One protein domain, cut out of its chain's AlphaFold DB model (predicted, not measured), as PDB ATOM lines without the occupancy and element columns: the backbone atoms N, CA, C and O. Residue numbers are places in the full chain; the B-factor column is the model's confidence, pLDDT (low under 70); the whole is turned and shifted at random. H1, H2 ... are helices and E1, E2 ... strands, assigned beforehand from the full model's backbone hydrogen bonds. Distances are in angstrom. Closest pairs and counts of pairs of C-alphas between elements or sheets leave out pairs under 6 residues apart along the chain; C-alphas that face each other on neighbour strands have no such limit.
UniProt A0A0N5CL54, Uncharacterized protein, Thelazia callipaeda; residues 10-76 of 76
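AT A GLANCE: This is residues 10 to 76 of the 76 residues of an uncharacterized protein of Thelazia callipaeda (UniProt A0A0N5CL54). A small head of loops and short strands bears one long helix, H1, which sticks out as an arm with residues 60 to 76. In the head, the antiparallel hairpin E2 and E3 is nearer the helix, E1 farther off. The printed part has 67 residues, with E1, E2, E3, then H1; it is mixed, helices and strands, with under half of the residues in named elements. It is loose, radius of gyration of the C-alphas 15.3 A, spanning 48 by 29 by 16 A.

HOW THE PARTS SIT: E1, residues 14 to 18, pairs with no named strand; residues 17 to 18 pair antiparallel with residues 28 to 29. Its closest C-alphas to E2, residues 40 to 42, are Tyr 17 and Tyr 40, 7.2 A. E2 and E3, residues 52 to 54, form a hairpin, with N 42 and O 52 at 2.8 A. In H1, residues 58 to 75, every O i to N i+4 pair is within hydrogen-bond range. E1 and H1 are apart.

IN THESE COORDINATES: E1 begins at C-alpha 14 (56.770, -29.349, -39.453). H1, 26.2 A long, ends at C-alpha 75 (50.423, 2.864, -67.431).

THE WHOLE: The printed part has no cut. The link from E1 to E2 is long, 21 residues. Residues 20 to 26 and 43 to 52 are among those under pLDDT 70.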
ATOM      1  N   THR A  10      56.790 -28.163 -32.835       71.38
ATOM      2  CA  THR A  10      56.835 -28.996 -34.042       71.38
ATOM      3  C   THR A  10      55.655 -29.959 -34.043       71.38
ATOM      4  O   THR A  10      55.383 -30.620 -33.042       71.38
ATOM      5  N   LEU A  11      54.933 -30.030 -35.160       68.69
ATOM      6  CA  LEU A  11      53.822 -30.958 -35.359       68.69
ATOM      7  C   LEU A  11      54.123 -31.821 -36.582       68.69
ATOM      8  O   LEU A  11      54.248 -31.316 -37.695       68.69
ATOM      9  N   SER A  12      54.244 -33.135 -36.380       70.31
ATOM     10  CA  SER A  12      54.530 -34.088 -37.463       70.31
ATOM     11  C   SER A  12      55.792 -33.735 -38.280       70.31
ATOM     12  O   SER A  12      55.812 -33.903 -39.496       70.31
ATOM     13  N   GLY A  13      56.832 -33.206 -37.624       72.81
ATOM     14  CA  GLY A  13      58.090 -32.798 -38.269       72.81
ATOM     15  C   GLY A  13      58.060 -31.425 -38.954       72.81
ATOM     16  O   GLY A  13      59.067 -31.022 -39.530       72.81
ATOM     17  N   ARG A  14      56.940 -30.693 -38.879       71.81
ATOM     18  CA  ARG A  14      56.770 -29.349 -39.453       71.81
ATOM     19  C   ARG A  14      56.749 -28.284 -38.348       71.81
ATOM     20  O   ARG A  14      56.238 -28.571 -37.261       71.81
ATOM     21  N   PRO A  15      57.295 -27.079 -38.584       73.75
ATOM     22  CA  PRO A  15      57.223 -25.989 -37.615       73.75
ATOM     23  C   PRO A  15      55.774 -25.518 -37.452       73.75
ATOM     24  O   PRO A  15      55.065 -25.368 -38.448       73.75
ATOM     25  N   ILE A  16      55.346 -25.279 -36.210       75.69
ATOM     26  CA  ILE A  16      54.046 -24.660 -35.932       75.69
ATOM     27  C   ILE A  16      54.203 -23.161 -35.690       75.69
ATOM     28  O   ILE A  16      55.086 -22.691 -34.971       75.69
ATOM     29  N   TYR A  17      53.281 -22.409 -36.259       75.81
ATOM     30  CA  TYR A  17      53.116 -20.982 -36.106       75.81
ATOM     31  C   TYR A  17      51.875 -20.742 -35.259       75.81
ATOM     32  O   TYR A  17      50.752 -20.965 -35.706       75.81
ATOM     33  N   TRP A  18      52.092 -20.337 -34.011       74.50
ATOM     34  CA  TRP A  18      51.032 -19.906 -33.115       74.50
ATOM     35  C   TRP A  18      50.345 -18.649 -33.639       74.50
ATOM     36  O   TRP A  18      50.987 -17.680 -34.046       74.50
ATOM     37  N   CYS A  19      49.023 -18.691 -33.613       73.81
ATOM     38  CA  CYS A  19      48.145 -17.614 -34.013       73.81
ATOM     39  C   CYS A  19      47.659 -16.851 -32.773       73.81
ATOM     40  O   CYS A  19      47.402 -17.465 -31.739       73.81
ATOM     41  N   PRO A  20      47.453 -15.526 -32.871       66.50
ATOM     42  CA  PRO A  20      47.075 -14.684 -31.732       66.50
ATOM     43  C   PRO A  20      45.665 -14.955 -31.177       66.50
ATOM     44  O   PRO A  20      45.345 -14.492 -30.086       66.50
ATOM     45  N   SER A  21      44.804 -15.684 -31.898       62.31
ATOM     46  CA  SER A  21      43.519 -16.159 -31.373       62.31
ATOM     47  C   SER A  21      43.131 -17.500 -31.990       62.31
ATOM     48  O   SER A  21      43.188 -17.670 -33.208       62.31
ATOM     49  N   GLY A  22      42.720 -18.440 -31.137       58.47
ATOM     50  CA  GLY A  22      42.134 -19.721 -31.529       58.47
ATOM     51  C   GLY A  22      40.615 -19.780 -31.406       58.47
ATOM     52  O   GLY A  22      40.029 -20.725 -31.917       58.47
ATOM     53  N   ASN A  23      39.963 -18.820 -30.733       58.47
ATOM     54  CA  ASN A  23      38.512 -18.824 -30.456       58.47
ATOM     55  C   ASN A  23      37.954 -20.215 -30.040       58.47
ATOM     56  O   ASN A  23      36.909 -20.639 -30.522       58.47
ATOM     57  N   GLY A  24      38.668 -20.958 -29.177       58.72
ATOM     58  CA  GLY A  24      38.284 -22.315 -28.737       58.72
ATOM     59  C   GLY A  24      38.809 -23.472 -29.604       58.72
ATOM     60  O   GLY A  24      38.638 -24.634 -29.243       58.72
ATOM     61  N   TYR A  25      39.497 -23.169 -30.704       63.16
ATOM     62  CA  TYR A  25      40.212 -24.105 -31.571       63.16
ATOM     63  C   TYR A  25      41.729 -24.015 -31.354       63.16
ATOM     64  O   TYR A  25      42.223 -23.006 -30.843       63.16
ATOM     65  N   PRO A  26      42.496 -25.048 -31.755       66.31
ATOM     66  CA  PRO A  26      43.952 -24.977 -31.779       66.31
ATOM     67  C   PRO A  26      44.433 -23.749 -32.565       66.31
ATOM     68  O   PRO A  26      44.260 -23.664 -33.780       66.31
ATOM     69  N   ALA A  27      45.038 -22.798 -31.855       71.94
ATOM     70  CA  ALA A  27      45.561 -21.550 -32.399       71.94
ATOM     71  C   ALA A  27      46.948 -21.756 -33.032       71.94
ATOM     72  O   ALA A  27      47.891 -21.053 -32.683       71.94
ATOM     73  N   TYR A  28      47.109 -22.749 -33.907       73.06
ATOM     74  CA  TYR A  28      48.379 -23.011 -34.584       73.06
ATOM     75  C   TYR A  28      48.181 -23.408 -36.050       73.06
ATOM     76  O   TYR A  28      47.195 -24.055 -36.407       73.06
ATOM     77  N   CYS A  29      49.154 -23.057 -36.888       75.69
ATOM     78  CA  CYS A  29      49.240 -23.439 -38.299       75.69
ATOM     79  C   CYS A  29      50.620 -24.035 -38.618       75.69
ATOM     80  O   CYS A  29      51.603 -23.546 -38.072       75.69
ATOM     81  N   PRO A  30      50.749 -25.038 -39.506       73.44
ATOM     82  CA  PRO A  30      49.685 -25.755 -40.213       73.44
ATOM     83  C   PRO A  30      48.981 -26.802 -39.329       73.44
ATOM     84  O   PRO A  30      49.570 -27.351 -38.392       73.44
ATOM     85  N   ARG A  31      47.720 -27.132 -39.646       72.69
ATOM     86  CA  ARG A  31      47.052 -28.320 -39.082       72.69
ATOM     87  C   ARG A  31      47.588 -29.599 -39.730       72.69
ATOM     88  O   ARG A  31      48.109 -29.552 -40.841       72.69
ATOM     89  N   PRO A  32      47.418 -30.772 -39.093       73.06
ATOM     90  CA  PRO A  32      47.861 -32.033 -39.689       73.06
ATOM     91  C   PRO A  32      47.203 -32.316 -41.052       73.06
ATOM     92  O   PRO A  32      47.839 -32.932 -41.900       73.06
ATOM     93  N   THR A  33      45.981 -31.820 -41.276       72.75
ATOM     94  CA  THR A  33      45.233 -31.940 -42.541       72.75
ATOM     95  C   THR A  33      45.575 -30.856 -43.569       72.75
ATOM     96  O   THR A  33      45.222 -31.003 -44.736       72.75
ATOM     97  N   ASP A  34      46.220 -29.761 -43.154       70.81
ATOM     98  CA  ASP A  34      46.540 -28.640 -44.043       70.81
ATOM     99  C   ASP A  34      47.800 -28.951 -44.875       70.81
ATOM    100  O   ASP A  34      48.743 -29.615 -44.420       70.81
ATOM    101  N   SER A  35      47.799 -28.464 -46.120       72.31
ATOM    102  CA  SER A  35      48.933 -28.587 -47.044       72.31
ATOM    103  C   SER A  35      50.150 -27.816 -46.522       72.31
ATOM    104  O   SER A  35      50.012 -26.799 -45.839       72.31
ATOM    105  N   ASP A  36      51.350 -28.282 -46.867       73.56
ATOM    106  CA  ASP A  36      52.630 -27.726 -46.404       73.56
ATOM    107  C   ASP A  36      52.832 -26.247 -46.759       73.56
ATOM    108  O   ASP A  36      53.626 -25.555 -46.130       73.56
ATOM    109  N   GLU A  37      52.099 -25.743 -47.752       73.44
ATOM    110  CA  GLU A  37      52.174 -24.343 -48.166       73.44
ATOM    111  C   GLU A  37      51.458 -23.379 -47.202       73.44
ATOM    112  O   GLU A  37      51.622 -22.168 -47.325       73.44
ATOM    113  N   TYR A  38      50.661 -23.877 -46.252       72.88
ATOM    114  CA  TYR A  38      49.795 -23.067 -45.394       72.88
ATOM    115  C   TYR A  38      50.434 -22.758 -44.033       72.88
ATOM    116  O   TYR A  38      50.091 -23.350 -43.010       72.88
ATOM    117  N   THR A  39      51.359 -21.797 -44.011       75.31
ATOM    118  CA  THR A  39      52.141 -21.444 -42.811       75.31
ATOM    119  C   THR A  39      51.639 -20.211 -42.059       75.31
ATOM    120  O   THR A  39      52.098 -19.950 -40.951       75.31
ATOM    121  N   TYR A  40      50.722 -19.426 -42.634       72.56
ATOM    122  CA  TYR A  40      50.300 -18.147 -42.056       72.56
ATOM    123  C   TYR A  40      48.922 -18.228 -41.414       72.56
ATOM    124  O   TYR A  40      48.001 -18.833 -41.955       72.56
ATOM    125  N   CYS A  41      48.759 -17.540 -40.289       75.62
ATOM    126  CA  CYS A  41      47.464 -17.360 -39.649       75.62
ATOM    127  C   CYS A  41      46.621 -16.341 -40.429       75.62
ATOM    128  O   CYS A  41      47.003 -15.174 -40.546       75.62
ATOM    129  N   CYS A  42      45.463 -16.766 -40.929       73.94
ATOM    130  CA  CYS A  42      44.461 -15.902 -41.541       73.94
ATOM    131  C   CYS A  42      43.240 -15.779 -40.639       73.94
ATOM    132  O   CYS A  42      42.547 -16.760 -40.354       73.94
ATOM    133  N   VAL A  43      42.955 -14.543 -40.236       66.25
ATOM    134  CA  VAL A  43      41.726 -14.179 -39.536       66.25
ATOM    135  C   VAL A  43      40.788 -13.560 -40.569       66.25
ATOM    136  O   VAL A  43      41.013 -12.433 -41.009       66.25
ATOM    137  N   TYR A  44      39.763 -14.301 -40.990       57.12
ATOM    138  CA  TYR A  44      38.595 -13.682 -41.621       57.12
ATOM    139  C   TYR A  44      37.737 -13.049 -40.511       57.12
ATOM    140  O   TYR A  44      37.762 -13.503 -39.372       57.12
ATOM    141  N   GLY A  45      37.118 -11.908 -40.814       50.38
ATOM    142  CA  GLY A  45      36.726 -10.887 -39.838       50.38
ATOM    143  C   GLY A  45      35.905 -11.328 -38.614       50.38
ATOM    144  O   GLY A  45      35.167 -12.297 -38.625       50.38
ATOM    145  N   TYR A  46      36.011 -10.501 -37.568       43.41
ATOM    146  CA  TYR A  46      35.114 -10.399 -36.408       43.41
ATOM    147  C   TYR A  46      34.833 -11.690 -35.618       43.41
ATOM    148  O   TYR A  46      33.694 -12.102 -35.441       43.41
ATOM    149  N   GLY A  47      35.881 -12.240 -35.002       52.41
ATOM    150  CA  GLY A  47      35.779 -12.805 -33.648       52.41
ATOM    151  C   GLY A  47      35.016 -14.120 -33.459       52.41
ATOM    152  O   GLY A  47      34.849 -14.517 -32.309       52.41
ATOM    153  N   ILE A  48      34.577 -14.804 -34.520       49.34
ATOM    154  CA  ILE A  48      33.850 -16.083 -34.391       49.34
ATOM    155  C   ILE A  48      34.419 -17.195 -35.287       49.34
ATOM    156  O   ILE A  48      34.224 -18.373 -34.992       49.34
ATOM    157  N   ASP A  49      35.207 -16.876 -36.310       51.47
ATOM    158  CA  ASP A  49      35.587 -17.892 -37.286       51.47
ATOM    159  C   ASP A  49      36.884 -18.618 -36.915       51.47
ATOM    160  O   ASP A  49      37.897 -18.020 -36.540       51.47
ATOM    161  N   MET A  50      36.815 -19.947 -36.991       52.09
ATOM    162  CA  MET A  50      37.914 -20.893 -36.820       52.09
ATOM    163  C   MET A  50      39.198 -20.372 -37.492       52.09
ATOM    164  O   MET A  50      39.129 -19.963 -38.655       52.09
ATOM    165  N   PRO A  51      40.371 -20.404 -36.826       58.66
ATOM    166  CA  PRO A  51      41.608 -19.924 -37.435       58.66
ATOM    167  C   PRO A  51      41.858 -20.695 -38.736       58.66
ATOM    168  O   PRO A  51      41.966 -21.927 -38.753       58.66
ATOM    169  N   THR A  52      41.880 -19.972 -39.855       66.19
ATOM    170  CA  THR A  52      42.217 -20.539 -41.164       66.19
ATOM    171  C   THR A  52      43.713 -20.391 -41.381       66.19
ATOM    172  O   THR A  52      44.288 -19.343 -41.083       66.19
ATOM    173  N   CYS A  53      44.362 -21.444 -41.869       75.12
ATOM    174  CA  CYS A  53      45.742 -21.341 -42.314       75.12
ATOM    175  C   CYS A  53      45.716 -20.835 -43.757       75.12
ATOM    176  O   CYS A  53      44.855 -21.234 -44.542       75.12
ATOM    177  N   CYS A  54      46.637 -19.944 -44.100       76.50
ATOM    178  CA  CYS A  54      46.807 -19.363 -45.425       76.50
ATOM    179  C   CYS A  54      48.227 -19.575 -45.922       76.50
ATOM    180  O   CYS A  54      49.185 -19.611 -45.151       76.50
ATOM    181  N   ARG A  55      48.357 -19.606 -47.247       76.00
ATOM    182  CA  ARG A  55      49.655 -19.593 -47.919       76.00
ATOM    183  C   ARG A  55      50.371 -18.248 -47.832       76.00
ATOM    184  O   ARG A  55      51.596 -18.199 -47.847       76.00
ATOM    185  N   PHE A  56      49.619 -17.157 -47.737       69.56
ATOM    186  CA  PHE A  56      50.169 -15.808 -47.705       69.56
ATOM    187  C   PHE A  56      49.538 -14.980 -46.583       69.56
ATOM    188  O   PHE A  56      48.362 -15.187 -46.271       69.56
ATOM    189  N   PRO A  57      50.276 -14.016 -46.005       68.31
ATOM    190  CA  PRO A  57      49.696 -13.039 -45.093       68.31
ATOM    191  C   PRO A  57      48.580 -12.251 -45.786       68.31
ATOM    192  O   PRO A  57      48.722 -11.854 -46.945       68.31
ATOM    193  N   PHE A  58      47.508 -11.928 -45.060       66.00
ATOM    194  CA  PHE A  58      46.439 -11.060 -45.573       66.00
ATOM    195  C   PHE A  58      46.987  -9.717 -46.096       66.00
ATOM    196  O   PHE A  58      46.613  -9.246 -47.170       66.00
ATOM    197  N   HIS A  59      47.964  -9.147 -45.382       64.69
ATOM    198  CA  HIS A  59      48.656  -7.920 -45.786       64.69
ATOM    199  C   HIS A  59      49.371  -8.047 -47.133       64.69
ATOM    200  O   HIS A  59      49.443  -7.077 -47.880       64.69
ATOM    201  N   THR A  60      49.875  -9.232 -47.470       74.75
ATOM    202  CA  THR A  60      50.569  -9.473 -48.734       74.75
ATOM    203  C   THR A  60      49.602  -9.417 -49.909       74.75
ATOM    204  O   THR A  60      49.903  -8.760 -50.900       74.75
ATOM    205  N   GLY A  61      48.411 -10.017 -49.783       74.62
ATOM    206  CA  GLY A  61      47.358  -9.891 -50.798       74.62
ATOM    207  C   GLY A  61      46.959  -8.432 -51.027       74.62
ATOM    208  O   GLY A  61      46.931  -7.966 -52.166       74.62
ATOM    209  N   LEU A  62      46.746  -7.682 -49.942       79.31
ATOM    210  CA  LEU A  62      46.395  -6.263 -50.011       79.31
ATOM    211  C   LEU A  62      47.504  -5.424 -50.671       79.31
ATOM    212  O   LEU A  62      47.220  -4.641 -51.578       79.31
ATOM    213  N   LEU A  63      48.768  -5.642 -50.300       82.25
ATOM    214  CA  LEU A  63      49.916  -4.973 -50.923       82.25
ATOM    215  C   LEU A  63      50.008  -5.256 -52.424       82.25
ATOM    216  O   LEU A  63      50.182  -4.321 -53.204       82.25
ATOM    217  N   TYR A  64      49.843  -6.514 -52.846       85.75
ATOM    218  CA  TYR A  64      49.853  -6.853 -54.269       85.75
ATOM    219  C   TYR A  64      48.742  -6.129 -55.021       85.75
ATOM    220  O   TYR A  64      49.014  -5.500 -56.043       85.75
ATOM    221  N   THR A  65      47.511  -6.154 -54.505       87.06
ATOM    222  CA  THR A  65      46.394  -5.456 -55.162       87.06
ATOM    223  C   THR A  65      46.634  -3.952 -55.271       87.06
ATOM    224  O   THR A  65      46.371  -3.379 -56.327       87.06
ATOM    225  N   MET A  66      47.214  -3.324 -54.241       88.62
ATOM    226  CA  MET A  66      47.576  -1.907 -54.293       88.62
ATOM    227  C   MET A  66      48.634  -1.626 -55.361       88.62
ATOM    228  O   MET A  66      48.438  -0.731 -56.179       88.62
ATOM    229  N   ILE A  67      49.717  -2.404 -55.415       91.31
ATOM    230  CA  ILE A  67      50.776  -2.218 -56.420       91.31
ATOM    231  C   ILE A  67      50.222  -2.402 -57.838       91.31
ATOM    232  O   ILE A  67      50.473  -1.569 -58.705       91.31
ATOM    233  N   PHE A  68      49.428  -3.449 -58.072       92.69
ATOM    234  CA  PHE A  68      48.800  -3.680 -59.374       92.69
ATOM    235  C   PHE A  68      47.863  -2.540 -59.768       92.69
ATOM    236  O   PHE A  68      47.921  -2.074 -60.904       92.69
ATOM    237  N   SER A  69      47.045  -2.049 -58.833       91.31
ATOM    238  CA  SER A  69      46.171  -0.903 -59.097       91.31
ATOM    239  C   SER A  69      46.967   0.353 -59.458       91.31
ATOM    240  O   SER A  69      46.605   1.053 -60.398       91.31
ATOM    241  N   LEU A  70      48.099   0.590 -58.788       94.50
ATOM    242  CA  LEU A  70      48.987   1.710 -59.078       94.50
ATOM    243  C   LEU A  70      49.569   1.602 -60.494       94.50
ATOM    244  O   LEU A  70      49.515   2.566 -61.246       94.50
ATOM    245  N   ILE A  71      50.072   0.427 -60.887       94.88
ATOM    246  CA  ILE A  71      50.622   0.195 -62.233       94.88
ATOM    247  C   ILE A  71      49.566   0.462 -63.307       94.88
ATOM    248  O   ILE A  71      49.864   1.142 -64.284       94.88
ATOM    249  N   ILE A  72      48.340  -0.031 -63.110       94.75
ATOM    250  CA  ILE A  72      47.232   0.195 -64.047       94.75
ATOM    251  C   ILE A  72      46.926   1.692 -64.176       94.75
ATOM    252  O   ILE A  72      46.694   2.158 -65.282       94.75
ATOM    253  N   ILE A  73      46.958   2.452 -63.077       94.94
ATOM    254  CA  ILE A  73      46.707   3.902 -63.103       94.94
ATOM    255  C   ILE A  73      47.832   4.667 -63.816       94.94
ATOM    256  O   ILE A  73      47.556   5.650 -64.493       94.94
ATOM    257  N   ILE A  74      49.094   4.262 -63.647       93.19
ATOM    258  CA  ILE A  74      50.243   4.988 -64.221       93.19
ATOM    259  C   ILE A  74      50.463   4.628 -65.699       93.19
ATOM    260  O   ILE A  74      50.931   5.463 -66.470       93.19
ATOM    261  N   ALA A  75      50.192   3.378 -66.080       85.12
ATOM    262  CA  ALA A  75      50.423   2.864 -67.431       85.12
ATOM    263  C   ALA A  75      49.171   2.873 -68.327       85.12
ATOM    264  O   ALA A  75      49.292   2.576 -69.517       85.12
ATOM    265  N   GLY A  76      47.994   3.140 -67.752       68.81
ATOM    266  CA  GLY A  76      46.700   3.205 -68.438       68.81
ATOM    267  C   GLY A  76      46.308   4.596 -68.909       68.81
ATOM    268  O   GLY A  76      46.908   5.591 -68.447       68.81
TER     269      GLY A  76